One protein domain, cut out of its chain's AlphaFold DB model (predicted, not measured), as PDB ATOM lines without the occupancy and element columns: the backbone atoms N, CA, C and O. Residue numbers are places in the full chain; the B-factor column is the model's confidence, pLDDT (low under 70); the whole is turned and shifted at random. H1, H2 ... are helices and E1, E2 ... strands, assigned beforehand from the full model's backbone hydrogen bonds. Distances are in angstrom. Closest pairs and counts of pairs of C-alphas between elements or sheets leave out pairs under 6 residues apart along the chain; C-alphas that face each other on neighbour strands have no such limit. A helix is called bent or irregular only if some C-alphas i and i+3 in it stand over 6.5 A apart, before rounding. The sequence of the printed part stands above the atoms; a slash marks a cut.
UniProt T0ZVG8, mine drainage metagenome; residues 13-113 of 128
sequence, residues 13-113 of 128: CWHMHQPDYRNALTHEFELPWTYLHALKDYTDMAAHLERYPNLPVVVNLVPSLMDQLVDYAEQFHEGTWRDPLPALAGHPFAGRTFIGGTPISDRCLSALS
ATOM      1  N   CYS A  13     181.447 217.188 134.696       94.00
ATOM      2  CA  CYS A  13     181.754 216.476 133.459       94.00
ATOM      3  C   CYS A  13     182.170 215.041 133.788       94.00
ATOM      4  O   CYS A  13     183.205 214.825 134.420       94.00
ATOM      5  N   TRP A  14     181.386 214.068 133.336       92.88
ATOM      6  CA  TRP A  14     181.708 212.651 133.431       92.88
ATOM      7  C   TRP A  14     182.229 212.140 132.100       92.88
ATOM      8  O   TRP A  14     181.533 212.163 131.091       92.88
ATOM      9  N   HIS A  15     183.469 211.672 132.115       94.00
ATOM     10  CA  HIS A  15     184.093 211.011 130.985       94.00
ATOM     11  C   HIS A  15     184.166 209.516 131.275       94.00
ATOM     12  O   HIS A  15     184.949 209.089 132.123       94.00
ATOM     13  N   MET A  16     183.336 208.740 130.586       92.50
ATOM     14  CA  MET A  16     183.313 207.291 130.717       92.50
ATOM     15  C   MET A  16     184.152 206.683 129.603       92.50
ATOM     16  O   MET A  16     183.858 206.847 128.415       92.50
ATOM     17  N   HIS A  17     185.204 205.983 130.003       93.31
ATOM     18  CA  HIS A  17     186.128 205.326 129.099       93.31
ATOM     19  C   HIS A  17     186.263 203.861 129.500       93.31
ATOM     20  O   HIS A  17     186.587 203.564 130.648       93.31
ATOM     21  N   GLN A  18     186.091 202.968 128.531       94.12
ATOM     22  CA  GLN A  18     186.538 201.583 128.608       94.12
ATOM     23  C   GLN A  18     187.330 201.251 127.337       94.12
ATOM     24  O   GLN A  18     186.930 201.682 126.247       94.12
ATOM     25  N   PRO A  19     188.455 200.523 127.452       95.94
ATOM     26  CA  PRO A  19     189.063 199.838 126.315       95.94
ATOM     27  C   PRO A  19     188.041 198.968 125.573       95.94
ATOM     28  O   PRO A  19     187.025 198.574 126.148       95.94
ATOM     29  N   ASP A  20     188.310 198.647 124.307       95.94
ATOM     30  CA  ASP A  20     187.576 197.561 123.655       95.94
ATOM     31  C   ASP A  20     188.074 196.229 124.219       95.94
ATOM     32  O   ASP A  20     189.252 195.899 124.085       95.94
ATOM     33  N   TYR A  21     187.193 195.512 124.915       96.38
ATOM     34  CA  TYR A  21     187.500 194.216 125.518       96.38
ATOM     35  C   TYR A  21     187.127 193.040 124.622       96.38
ATOM     36  O   TYR A  21     187.260 191.887 125.038       96.38
ATOM     37  N   ARG A  22     186.634 193.306 123.412       95.56
ATOM     38  CA  ARG A  22     186.321 192.264 122.440       95.56
ATOM     39  C   ARG A  22     187.572 191.865 121.680       95.56
ATOM     40  O   ARG A  22     188.389 192.702 121.291       95.56
ATOM     41  N   ASN A  23     187.679 190.579 121.392       95.81
ATOM     42  CA  ASN A  23     188.669 190.081 120.463       95.81
ATOM     43  C   ASN A  23     188.385 190.636 119.058       95.81
ATOM     44  O   ASN A  23     187.276 190.504 118.541       95.81
ATOM     45  N   ALA A  24     189.393 191.215 118.407       92.94
ATOM     46  CA  ALA A  24     189.221 191.869 117.107       92.94
ATOM     47  C   ALA A  24     188.826 190.922 115.954       92.94
ATOM     48  O   ALA A  24     188.407 191.397 114.902       92.94
ATOM     49  N   LEU A  25     188.999 189.604 116.117       95.12
ATOM     50  CA  LEU A  25     188.658 188.601 115.102       95.12
ATOM     51  C   LEU A  25     187.355 187.872 115.427       95.12
ATOM     52  O   LEU A  25     186.545 187.654 114.530       95.12
ATOM     53  N   THR A  26     187.165 187.460 116.683       94.50
ATOM     54  CA  THR A  26     185.998 186.654 117.082       94.50
ATOM     55  C   THR A  26     184.840 187.489 117.614       94.50
ATOM     56  O   THR A  26     183.725 186.982 117.689       94.50
ATOM     57  N   HIS A  27     185.082 188.753 117.977       91.56
ATOM     58  CA  HIS A  27     184.147 189.624 118.700       91.56
ATOM     59  C   HIS A  27     183.674 189.072 120.057       91.56
ATOM     60  O   HIS A  27     182.767 189.631 120.672       91.56
ATOM     61  N   GLU A  28     184.300 188.005 120.559       94.12
ATOM     62  CA  GLU A  28     184.053 187.496 121.907       94.12
ATOM     63  C   GLU A  28     184.678 188.430 122.940       94.12
ATOM     64  O   GLU A  28     185.757 188.988 122.719       94.12
ATOM     65  N   PHE A  29     184.007 188.603 124.076       94.12
ATOM     66  CA  PHE A  29     184.537 189.424 125.156       94.12
ATOM     67  C   PHE A  29     185.634 188.659 125.893       94.12
ATOM     68  O   PHE A  29     185.384 187.634 126.524       94.12
ATOM     69  N   GLU A  30     186.856 189.184 125.841       94.06
ATOM     70  CA  GLU A  30     188.000 188.631 126.570       94.06
ATOM     71  C   GLU A  30     187.920 188.983 128.059       94.06
ATOM     72  O   GLU A  30     188.386 188.229 128.914       94.06
ATOM     73  N   LEU A  31     187.315 190.135 128.375       94.06
ATOM     74  CA  LEU A  31     187.086 190.602 129.736       94.06
ATOM     75  C   LEU A  31     185.691 191.244 129.874       94.06
ATOM     76  O   LEU A  31     185.316 192.082 129.052       94.06
ATOM     77  N   PRO A  32     184.945 190.955 130.955       92.50
ATOM     78  CA  PRO A  32     183.562 191.408 131.133       92.50
ATOM     79  C   PRO A  32     183.467 192.823 131.733       92.50
ATOM     80  O   PRO A  32     182.495 193.172 132.404       92.50
ATOM     81  N   TRP A  33     184.502 193.653 131.586       95.06
ATOM     82  CA  TRP A  33     184.596 194.909 132.336       95.06
ATOM     83  C   TRP A  33     183.547 195.928 131.913       95.06
ATOM     84  O   TRP A  33     182.966 196.579 132.777       95.06
ATOM     85  N   THR A  34     183.233 196.023 130.619       93.62
ATOM     86  CA  THR A  34     182.145 196.893 130.152       93.62
ATOM     87  C   THR A  34     180.815 196.501 130.797       93.62
ATOM     88  O   THR A  34     180.106 197.375 131.290       93.62
ATOM     89  N   TYR A  35     180.516 195.202 130.890       91.38
ATOM     90  CA  TYR A  35     179.322 194.703 131.575       91.38
ATOM     91  C   TYR A  35     179.334 195.015 133.078       91.38
ATOM     92  O   TYR A  35     178.353 195.528 133.617       91.38
ATOM     93  N   LEU A  36     180.452 194.770 133.767       90.75
ATOM     94  CA  LEU A  36     180.561 195.007 135.210       90.75
ATOM     95  C   LEU A  36     180.464 196.494 135.575       90.75
ATOM     96  O   LEU A  36     179.794 196.849 136.545       90.75
ATOM     97  N   HIS A  37     181.089 197.372 134.792       90.75
ATOM     98  CA  HIS A  37     180.975 198.816 134.980       90.75
ATOM     99  C   HIS A  37     179.587 199.334 134.607       90.75
ATOM    100  O   HIS A  37     179.076 200.219 135.293       90.75
ATOM    101  N   ALA A  38     178.945 198.756 133.586       89.44
ATOM    102  CA  ALA A  38     177.556 199.059 133.274       89.44
ATOM    103  C   ALA A  38     176.636 198.731 134.452       89.44
ATOM    104  O   ALA A  38     175.851 199.582 134.849       89.44
ATOM    105  N   LEU A  39     176.797 197.548 135.051       84.25
ATOM    106  CA  LEU A  39     175.978 197.063 136.163       84.25
ATOM    107  C   LEU A  39     176.129 197.873 137.458       84.25
ATOM    108  O   LEU A  39     175.233 197.874 138.304       84.25
ATOM    109  N   LYS A  40     177.292 198.485 137.657       81.75
ATOM    110  CA  LYS A  40     177.614 199.203 138.884       81.75
ATOM    111  C   LYS A  40     177.625 200.706 138.642       81.75
ATOM    112  O   LYS A  40     176.723 201.422 139.061       81.75
ATOM    113  N   ASP A  41     178.672 201.181 137.980       85.62
ATOM    114  CA  ASP A  41     179.017 202.597 137.976       85.62
ATOM    115  C   ASP A  41     178.109 203.400 137.037       85.62
ATOM    116  O   ASP A  41     177.688 204.502 137.386       85.62
ATOM    117  N   TYR A  42     177.763 202.867 135.859       89.38
ATOM    118  CA  TYR A  42     176.956 203.606 134.876       89.38
ATOM    119  C   TYR A  42     175.475 203.641 135.241       89.38
ATOM    120  O   TYR A  42     174.819 204.662 135.040       89.38
ATOM    121  N   THR A  43     174.955 202.568 135.831       85.38
ATOM    122  CA  THR A  43     173.595 202.537 136.376       85.38
ATOM    123  C   THR A  43     173.436 203.457 137.571       85.38
ATOM    124  O   THR A  43     172.461 204.204 137.630       85.38
ATOM    125  N   ASP A  44     174.403 203.466 138.495       85.50
ATOM    126  CA  ASP A  44     174.383 204.394 139.624       85.50
ATOM    127  C   ASP A  44     174.436 205.837 139.113       85.50
ATOM    128  O   ASP A  44     173.655 206.685 139.546       85.50
ATOM    129  N   MET A  45     175.304 206.112 138.139       91.19
ATOM    130  CA  MET A  45     175.410 207.404 137.469       91.19
ATOM    131  C   MET A  45     174.072 207.859 136.861       91.19
ATOM    132  O   MET A  45     173.592 208.947 137.190       91.19
ATOM    133  N   ALA A  46     173.429 207.012 136.052       87.81
ATOM    134  CA  ALA A  46     172.137 207.303 135.434       87.81
ATOM    135  C   ALA A  46     171.043 207.557 136.485       87.81
ATOM    136  O   ALA A  46     170.320 208.549 136.397       87.81
ATOM    137  N   ALA A  47     170.988 206.740 137.540       87.25
ATOM    138  CA  ALA A  47     170.012 206.884 138.617       87.25
ATOM    139  C   ALA A  47     170.107 208.237 139.345       87.25
ATOM    140  O   ALA A  47     169.095 208.788 139.788       87.25
ATOM    141  N   HIS A  48     171.316 208.794 139.477       87.56
ATOM    142  CA  HIS A  48     171.495 210.128 140.050       87.56
ATOM    143  C   HIS A  48     170.941 211.221 139.131       87.56
ATOM    144  O   HIS A  48     170.317 212.161 139.624       87.56
ATOM    145  N   LEU A  49     171.131 211.096 137.816       87.56
ATOM    146  CA  LEU A  49     170.619 212.066 136.845       87.56
ATOM    147  C   LEU A  49     169.093 212.027 136.749       87.56
ATOM    148  O   LEU A  49     168.456 213.075 136.731       87.56
ATOM    149  N   GLU A  50     168.502 210.836 136.795       87.06
ATOM    150  CA  GLU A  50     167.045 210.663 136.833       87.06
ATOM    151  C   GLU A  50     166.423 211.263 138.099       87.06
ATOM    152  O   GLU A  50     165.341 211.848 138.053       87.06
ATOM    153  N   ARG A  51     167.111 211.155 139.244       91.50
ATOM    154  CA  ARG A  51     166.658 211.756 140.508       91.50
ATOM    155  C   ARG A  51     166.724 213.285 140.490       91.50
ATOM    156  O   ARG A  51     165.923 213.931 141.165       91.50
ATOM    157  N   TYR A  52     167.669 213.864 139.751       90.44
ATOM    158  CA  TYR A  52     167.914 215.306 139.708       90.44
ATOM    159  C   TYR A  52     167.919 215.835 138.263       90.44
ATOM    160  O   TYR A  52     168.952 216.317 137.793       90.44
ATOM    161  N   PRO A  53     166.766 215.838 137.566       86.94
ATOM    162  CA  PRO A  53     166.691 216.134 136.129       86.94
ATOM    163  C   PRO A  53     167.098 217.569 135.756       86.94
ATOM    164  O   PRO A  53     167.395 217.854 134.603       86.94
ATOM    165  N   ASN A  54     167.124 218.483 136.731       88.25
ATOM    166  CA  ASN A  54     167.518 219.880 136.531       88.25
ATOM    167  C   ASN A  54     169.015 220.134 136.786       88.25
ATOM    168  O   ASN A  54     169.448 221.286 136.725       88.25
ATOM    169  N   LEU A  55     169.800 219.108 137.139       86.38
ATOM    170  CA  LEU A  55     171.233 219.256 137.384       86.38
ATOM    171  C   LEU A  55     171.983 219.358 136.041       86.38
ATOM    172  O   LEU A  55     171.977 218.396 135.274       86.38
ATOM    173  N   PRO A  56     172.667 220.478 135.744       87.75
ATOM    174  CA  PRO A  56     173.449 220.595 134.522       87.75
ATOM    175  C   PRO A  56     174.722 219.745 134.622       87.75
ATOM    176  O   PRO A  56     175.641 220.056 135.386       87.75
ATOM    177  N   VAL A  57     174.777 218.679 133.826       93.00
ATOM    178  CA  VAL A  57     175.921 217.768 133.718       93.00
ATOM    179  C   VAL A  57     176.272 217.512 132.255       93.00
ATOM    180  O   VAL A  57     175.422 217.619 131.373       93.00
ATOM    181  N   VAL A  58     177.522 217.140 132.001       94.62
ATOM    182  CA  VAL A  58     177.979 216.640 130.700       94.62
ATOM    183  C   VAL A  58     178.410 215.195 130.876       94.62
ATOM    184  O   VAL A  58     179.262 214.910 131.716       94.62
ATOM    185  N   VAL A  59     177.859 214.296 130.065       93.88
ATOM    186  CA  VAL A  59     178.284 212.895 130.000       93.88
ATOM    187  C   VAL A  59     178.920 212.652 128.641       93.88
ATOM    188  O   VAL A  59     178.289 212.844 127.608       93.88
ATOM    189  N   ASN A  60     180.186 212.253 128.646       93.75
ATOM    190  CA  ASN A  60     180.940 211.877 127.463       93.75
ATOM    191  C   ASN A  60     181.225 210.373 127.511       93.75
ATOM    192  O   ASN A  60     181.979 209.925 128.379       93.75
ATOM    193  N   LEU A  61     180.646 209.618 126.579       92.94
ATOM    194  CA  LEU A  61     180.913 208.193 126.381       92.94
ATOM    195  C   LEU A  61     181.849 208.032 125.181       92.94
ATOM    196  O   LEU A  61     181.547 208.506 124.087       92.94
ATOM    197  N   VAL A  62     182.989 207.371 125.374       94.94
ATOM    198  CA  VAL A  62     183.925 207.094 124.271       94.94
ATOM    199  C   VAL A  62     183.296 206.095 123.283       94.94
ATOM    200  O   VAL A  62     182.624 205.170 123.741       94.94
ATOM    201  N   PRO A  63     183.521 206.214 121.957       94.62
ATOM    202  CA  PRO A  63     182.888 205.339 120.964       94.62
ATOM    203  C   PRO A  63     183.054 203.838 121.232       94.62
ATOM    204  O   PRO A  63     182.069 203.112 121.214       94.62
ATOM    205  N   SER A  64     184.255 203.382 121.605       94.56
ATOM    206  CA  SER A  64     184.507 201.968 121.935       94.56
ATOM    207  C   SER A  64     183.655 201.456 123.095       94.56
ATOM    208  O   SER A  64     183.265 200.290 123.117       94.56
ATOM    209  N   LEU A  65     183.372 202.310 124.080       95.19
ATOM    210  CA  LEU A  65     182.473 201.976 125.180       95.19
ATOM    211  C   LEU A  65     181.028 201.891 124.677       95.19
ATOM    212  O   LEU A  65     180.326 200.945 125.021       95.19
ATOM    213  N   MET A  66     180.593 202.850 123.857       94.56
ATOM    214  CA  MET A  66     179.244 202.851 123.286       94.56
ATOM    215  C   MET A  66     178.983 201.582 122.467       94.56
ATOM    216  O   MET A  66     177.981 200.911 122.703       94.56
ATOM    217  N   ASP A  67     179.907 201.212 121.579       94.38
ATOM    218  CA  ASP A  67     179.770 200.033 120.718       94.38
ATOM    219  C   ASP A  67     179.606 198.749 121.538       94.38
ATOM    220  O   ASP A  67     178.767 197.909 121.224       94.38
ATOM    221  N   GLN A  68     180.369 198.602 122.622       94.50
ATOM    222  CA  GLN A  68     180.258 197.444 123.510       94.50
ATOM    223  C   GLN A  68     178.950 197.441 124.317       94.50
ATOM    224  O   GLN A  68     178.388 196.375 124.545       94.50
ATOM    225  N   LEU A  69     178.451 198.600 124.764       93.12
ATOM    226  CA  LEU A  69     177.166 198.684 125.472       93.12
ATOM    227  C   LEU A  69     175.990 198.314 124.560       93.12
ATOM    228  O   LEU A  69     175.082 197.609 124.999       93.12
ATOM    229  N   VAL A  70     176.024 198.761 123.301       92.50
ATOM    230  CA  VAL A  70     175.039 198.381 122.277       92.50
ATOM    231  C   VAL A  70     175.108 196.878 122.003       92.50
ATOM    232  O   VAL A  70     174.081 196.210 122.034       92.50
ATOM    233  N   ASP A  71     176.314 196.329 121.850       92.50
ATOM    234  CA  ASP A  71     176.548 194.893 121.660       92.50
ATOM    235  C   ASP A  71     175.957 194.058 122.817       92.50
ATOM    236  O   ASP A  71     175.235 193.089 122.584       92.50
ATOM    237  N   TYR A  72     176.170 194.468 124.075       90.94
ATOM    238  CA  TYR A  72     175.520 193.816 125.219       90.94
ATOM    239  C   TYR A  72     173.996 193.918 125.159       90.94
ATOM    240  O   TYR A  72     173.314 192.934 125.432       90.94
ATOM    241  N   ALA A  73     173.444 195.085 124.821       88.38
ATOM    242  CA  ALA A  73     171.999 195.263 124.726       88.38
ATOM    243  C   ALA A  73     171.367 194.324 123.681       88.38
ATOM    244  O   ALA A  73     170.324 193.724 123.948       88.38
ATOM    245  N   GLU A  74     172.028 194.136 122.536       87.81
ATOM    246  CA  GLU A  74     171.627 193.173 121.506       87.81
ATOM    247  C   GLU A  74     171.716 191.727 122.014       87.81
ATOM    248  O   GLU A  74     170.746 190.980 121.898       87.81
ATOM    249  N   GLN A  75     172.815 191.347 122.677       88.62
ATOM    250  CA  GLN A  75     172.961 190.024 123.308       88.62
ATOM    251  C   GLN A  75     171.824 189.719 124.296       88.62
ATOM    252  O   GLN A  75     171.261 188.623 124.291       88.62
ATOM    253  N   PHE A  76     171.433 190.704 125.115       84.69
ATOM    254  CA  PHE A  76     170.297 190.580 126.032       84.69
ATOM    255  C   PHE A  76     168.962 190.399 125.302       84.69
ATOM    256  O   PHE A  76     168.122 189.629 125.770       84.69
ATOM    257  N   HIS A  77     168.757 191.100 124.185       84.62
ATOM    258  CA  HIS A  77     167.543 190.986 123.377       84.62
ATOM    259  C   HIS A  77     167.436 189.618 122.688       84.62
ATOM    260  O   HIS A  77     166.363 189.018 122.659       84.62
ATOM    261  N   GLU A  78     168.551 189.116 122.162       86.00
ATOM    262  CA  GLU A  78     168.618 187.861 121.412       86.00
ATOM    263  C   GLU A  78     168.735 186.621 122.311       86.00
ATOM    264  O   GLU A  78     168.447 185.507 121.872       86.00
ATOM    265  N   GLY A  79     169.167 186.791 123.565       83.62
ATOM    266  CA  GLY A  79     169.481 185.685 124.472       83.62
ATOM    267  C   GLY A  79     170.723 184.897 124.044       83.62
ATOM    268  O   GLY A  79     170.855 183.717 124.382       83.62
ATOM    269  N   THR A  80     171.620 185.525 123.279       86.19
ATOM    270  CA  THR A  80     172.885 184.939 122.825       86.19
ATOM    271  C   THR A  80     174.045 185.654 123.504       86.19
ATOM    272  O   THR A  80     174.024 186.869 123.666       86.19
ATOM    273  N   TRP A  81     175.058 184.904 123.939       87.56
ATOM    274  CA  TRP A  81     176.119 185.445 124.791       87.56
ATOM    275  C   TRP A  81     177.485 185.272 124.134       87.56
ATOM    276  O   TRP A  81     177.920 184.150 123.878       87.56
ATOM    277  N   ARG A  82     178.155 186.399 123.889       90.44
ATOM    278  CA  ARG A  82     179.567 186.504 123.483       90.44
ATOM    279  C   ARG A  82     180.494 186.744 124.675       90.44
ATOM    280  O   ARG A  82     181.698 186.532 124.564       90.44
ATOM    281  N   ASP A  83     179.943 187.183 125.804       87.69
ATOM    282  CA  ASP A  83     180.611 187.183 127.107       87.69
ATOM    283  C   ASP A  83     180.199 185.919 127.894       87.69
ATOM    284  O   ASP A  83     179.000 185.685 128.096       87.69
ATOM    285  N   PRO A  84     181.153 185.097 128.370       81.88
ATOM    286  CA  PRO A  84     180.848 183.953 129.224       81.88
ATOM    287  C   PRO A  84     180.159 184.328 130.542       81.88
ATOM    288  O   PRO A  84     179.431 183.506 131.103       81.88
ATOM    289  N   LEU A  85     180.385 185.532 131.076       84.81
ATOM    290  CA  LEU A  85     179.922 185.904 132.411       84.81
ATOM    291  C   LEU A  85     178.383 185.978 132.517       84.81
ATOM    292  O   LEU A  85     177.840 185.332 133.419       84.81
ATOM    293  N   PRO A  86     177.647 186.675 131.627       76.06
ATOM    294  CA  PRO A  86     176.185 186.615 131.593       76.06
ATOM    295  C   PRO A  86     175.621 185.193 131.461       76.06
ATOM    296  O   PRO A  86     174.645 184.856 132.135       76.06
ATOM    297  N   ALA A  87     176.256 184.340 130.649       72.56
ATOM    298  CA  ALA A  87     175.838 182.952 130.466       72.56
ATOM    299  C   ALA A  87     176.014 182.124 131.753       72.56
ATOM    300  O   ALA A  87     175.102 181.404 132.164       72.56
ATOM    301  N   LEU A  88     177.159 182.269 132.431       73.75
ATOM    302  CA  LEU A  88     177.446 181.616 133.714       73.75
ATOM    303  C   LEU A  88     176.533 182.107 134.842       73.75
ATOM    304  O   LEU A  88     176.217 181.345 135.755       73.75
ATOM    305  N   ALA A  89     176.079 183.359 134.772       69.69
ATOM    306  CA  ALA A  89     175.127 183.918 135.720       69.69
ATOM    307  C   ALA A  89     173.704 183.324 135.591       69.69
ATOM    308  O   ALA A  89     172.867 183.588 136.454       69.69
ATOM    309  N   GLY A  90     173.422 182.499 134.569       56.84
ATOM    310  CA  GLY A  90     172.220 181.657 134.504       56.84
ATOM    311  C   GLY A  90     170.927 182.316 133.994       56.84
ATOM    312  O   GLY A  90     169.883 181.676 134.077       56.84
ATOM    313  N   HIS A  91     170.990 183.525 133.414       51.53
ATOM    314  CA  HIS A  91     169.868 184.280 132.805       51.53
ATOM    315  C   HIS A  91     168.749 184.767 133.778       51.53
ATOM    316  O   HIS A  91     168.409 184.075 134.737       51.53
ATOM    317  N   PRO A  92     168.026 185.877 133.485       47.31
ATOM    318  CA  PRO A  92     168.442 187.200 133.006       47.31
ATOM    319  C   PRO A  92     168.458 188.225 134.160       47.31
ATOM    320  O   PRO A  92     167.825 188.046 135.199       47.31
ATOM    321  N   PHE A  93     169.000 189.414 133.917       44.53
ATOM    322  CA  PHE A  93     168.705 190.612 134.714       44.53
ATOM    323  C   PHE A  93     167.231 191.093 134.581       44.53
ATOM    324  O   PHE A  93     166.929 192.265 134.775       44.53
ATOM    325  N   ALA A  94     166.275 190.217 134.250       43.12
ATOM    326  CA  ALA A  94     164.881 190.565 133.962       43.12
ATOM    327  C   ALA A  94     163.990 190.654 135.213       43.12
ATOM    328  O   ALA A  94     162.785 190.426 135.119       43.12
ATOM    329  N   GLY A  95     164.520 190.953 136.407       36.91
ATOM    330  CA  GLY A  95     163.601 190.995 137.549       36.91
ATOM    331  C   GLY A  95     164.053 191.439 138.926       36.91
ATOM    332  O   GLY A  95     163.270 191.219 139.847       36.91
ATOM    333  N   ARG A  96     165.240 192.021 139.157       35.06
ATOM    334  CA  ARG A  96     165.600 192.358 140.553       35.06
ATOM    335  C   ARG A  96     166.532 193.545 140.798       35.06
ATOM    336  O   ARG A  96     167.078 193.665 141.891       35.06
ATOM    337  N   THR A  97     166.622 194.486 139.862       38.50
ATOM    338  CA  THR A  97     167.108 195.838 140.183       38.50
ATOM    339  C   THR A  97     166.201 196.846 139.502       38.50
ATOM    340  O   THR A  97     166.419 197.277 138.379       38.50
ATOM    341  N   PHE A  98     165.101 197.138 140.186       37.91
ATOM    342  CA  PHE A  98     164.193 198.204 139.813       37.91
ATOM    343  C   PHE A  98     164.742 199.508 140.388       37.91
ATOM    344  O   PHE A  98     164.805 199.660 141.607       37.91
ATOM    345  N   ILE A  99     165.084 200.468 139.533       39.50
ATOM    346  CA  ILE A  99     165.114 201.877 139.933       39.50
ATOM    347  C   ILE A  99     163.825 202.479 139.385       39.50
ATOM    348  O   ILE A  99     163.663 202.644 138.184       39.50
ATOM    349  N   GLY A 100     162.843 202.687 140.266       37.41
ATOM    350  CA  GLY A 100     161.538 203.240 139.884       37.41
ATOM    351  C   GLY A 100     160.578 202.295 139.141       37.41
ATOM    352  O   GLY A 100     159.564 202.771 138.652       37.41
ATOM    353  N   GLY A 101     160.840 200.984 139.076       34.91
ATOM    354  CA  GLY A 101     159.886 200.000 138.527       34.91
ATOM    355  C   GLY A 101     160.130 199.550 137.082       34.91
ATOM    356  O   GLY A 101     159.416 198.674 136.606       34.91
ATOM    357  N   THR A 102     161.177 200.046 136.420       37.53
ATOM    358  CA  THR A 102     161.568 199.637 135.056       37.53
ATOM    359  C   THR A 102     162.890 198.859 135.022       37.53
ATOM    360  O   THR A 102     163.772 199.145 135.840       37.53
ATOM    361  N   PRO A 103     163.052 197.889 134.097       41.66
ATOM    362  CA  PRO A 103     164.309 197.170 133.898       41.66
ATOM    363  C   PRO A 103     165.452 198.109 133.494       41.66
ATOM    364  O   PRO A 103     165.267 199.042 132.713       41.66
ATOM    365  N   ILE A 104     166.656 197.837 133.999       45.41
ATOM    366  CA  ILE A 104     167.873 198.610 133.693       45.41
ATOM    367  C   ILE A 104     168.245 198.552 132.201       45.41
ATOM    368  O   ILE A 104     168.729 199.549 131.664       45.41
ATOM    369  N   SER A 105     167.971 197.431 131.522       42.56
ATOM    370  CA  SER A 105     168.190 197.272 130.074       42.56
ATOM    371  C   SER A 105     167.478 198.356 129.265       42.56
ATOM    372  O   SER A 105     168.060 198.937 128.352       42.56
ATOM    373  N   ASP A 106     166.249 198.684 129.658       39.81
ATOM    374  CA  ASP A 106     165.380 199.586 128.906       39.81
ATOM    375  C   ASP A 106     165.741 201.056 129.178       39.81
ATOM    376  O   ASP A 106     165.617 201.903 128.295       39.81
ATOM    377  N   ARG A 107     166.269 201.357 130.375       45.38
ATOM    378  CA  ARG A 107     166.679 202.714 130.776       45.38
ATOM    379  C   ARG A 107     168.044 203.141 130.249       45.38
ATOM    380  O   ARG A 107     168.206 204.294 129.850       45.38
ATOM    381  N   CYS A 108     169.020 202.232 130.198       37.84
ATOM    382  CA  CYS A 108     170.294 202.534 129.542       37.84
ATOM    383  C   CYS A 108     170.071 202.837 128.054       37.84
ATOM    384  O   CYS A 108     170.585 203.835 127.561       37.84
ATOM    385  N   LEU A 109     169.232 202.060 127.361       37.66
ATOM    386  CA  LEU A 109     168.875 202.337 125.969       37.66
ATOM    387  C   LEU A 109     168.072 203.637 125.818       37.66
ATOM    388  O   LEU A 109     168.386 204.423 124.927       37.66
ATOM    389  N   SER A 110     167.098 203.938 126.688       38.28
ATOM    390  CA  SER A 110     166.309 205.178 126.578       38.28
ATOM    391  C   SER A 110     167.143 206.447 126.777       38.28
ATOM    392  O   SER A 110     166.910 207.446 126.099       38.28
ATOM    393  N   ALA A 111     168.145 206.415 127.664       38.25
ATOM    394  CA  ALA A 111     169.074 207.529 127.861       38.25
ATOM    395  C   ALA A 111     169.989 207.758 126.640       38.25
ATOM    396  O   ALA A 111     170.357 208.896 126.349       38.25
ATOM    397  N   LEU A 112     170.324 206.691 125.904       37.88
ATOM    398  CA  LEU A 112     171.172 206.730 124.705       37.88
ATOM    399  C   LEU A 112     170.375 206.986 123.412       37.88
ATOM    400  O   LEU A 112     170.946 207.425 122.419       37.88
ATOM    401  N   SER A 113     169.056 206.767 123.437       36.09
ATOM    402  CA  SER A 113     168.125 207.010 122.321       36.09
ATOM    403  C   SER A 113     167.699 208.478 122.183       36.09
ATOM    404  O   SER A 113     166.933 208.810 121.278       36.09
TER     405      SER A 113
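This is residues 13 to 113 of the 128 residues of a protein of mine drainage metagenome (UniProt T0ZVG8). A small ribbon of two parallel strands, E1 and E2, and the kinked helix H1 run lengthwise, while H2 starts after the ribbon's end and crosses near the start of H1. Short H4 lies near both helices, H3 is set off from them, and two long stretches have no named element: residues 17 to 32, which reach one end of the longest axis near Leu 25, and residues 89 to 103, which run along one side. The 101 printed residues hold four named helices and two named strands, in the order E1, H1, E2, H2, H3, H4, and the class is mostly helix. The whole is compact, with a radius of gyration of the C-alphas of 13.9 A and spans of 42 by 29 by 20 A.

E1, residues 13 to 16, and E2, residues 57 to 61, are parallel neighbours at 20 degrees, with N 14 and O 58 2.8 A apart and N 60 and O 14 2.8 A apart, both within hydrogen-bond range. With H1, residues 33 to 51, they form a strand-helix-strand unit, two parallel strands with a helix between them in the chain, and its crossover is right-handed. H1 touches H2, residues 63 to 78, with residues 34 to 38 alone; the closest C-alphas, Thr 34 and Gln 68, are 6.9 A apart, and the lines are about perpendicular at 86 degrees. H4, residues 104 to 112, only just touches H1, with 3 pairs of C-alphas within 8 A, the closest being those of Thr 43 and Ile 104 at 7.4 A. H2 and H4 are close but not clearly touching. H3, residues 84 to 88, touches no helix. In H2, H3 and H4 every O i to N i+4 pair is within hydrogen-bond range; in H1 it is 13 of 15.

E1 begins at C-alpha 13 (181.754, 216.476, 133.459), and H4 ends at C-alpha 112 (171.172, 206.730, 124.705). H1 is 25.9 A long, H2 22.6 A. H1 has a kink of 32 degrees near residue 40 and is only just irregular, with C-alphas 39 and 42 6.7 A apart.

The C-alphas of Leu 25 and Asn 54, the two farthest apart, are 43.4 A apart. The printed part has no cut. The links E1 to H1 and H3 to H4 are long. The model's confidence is low, with pLDDT under 70, in residues 89 to 113.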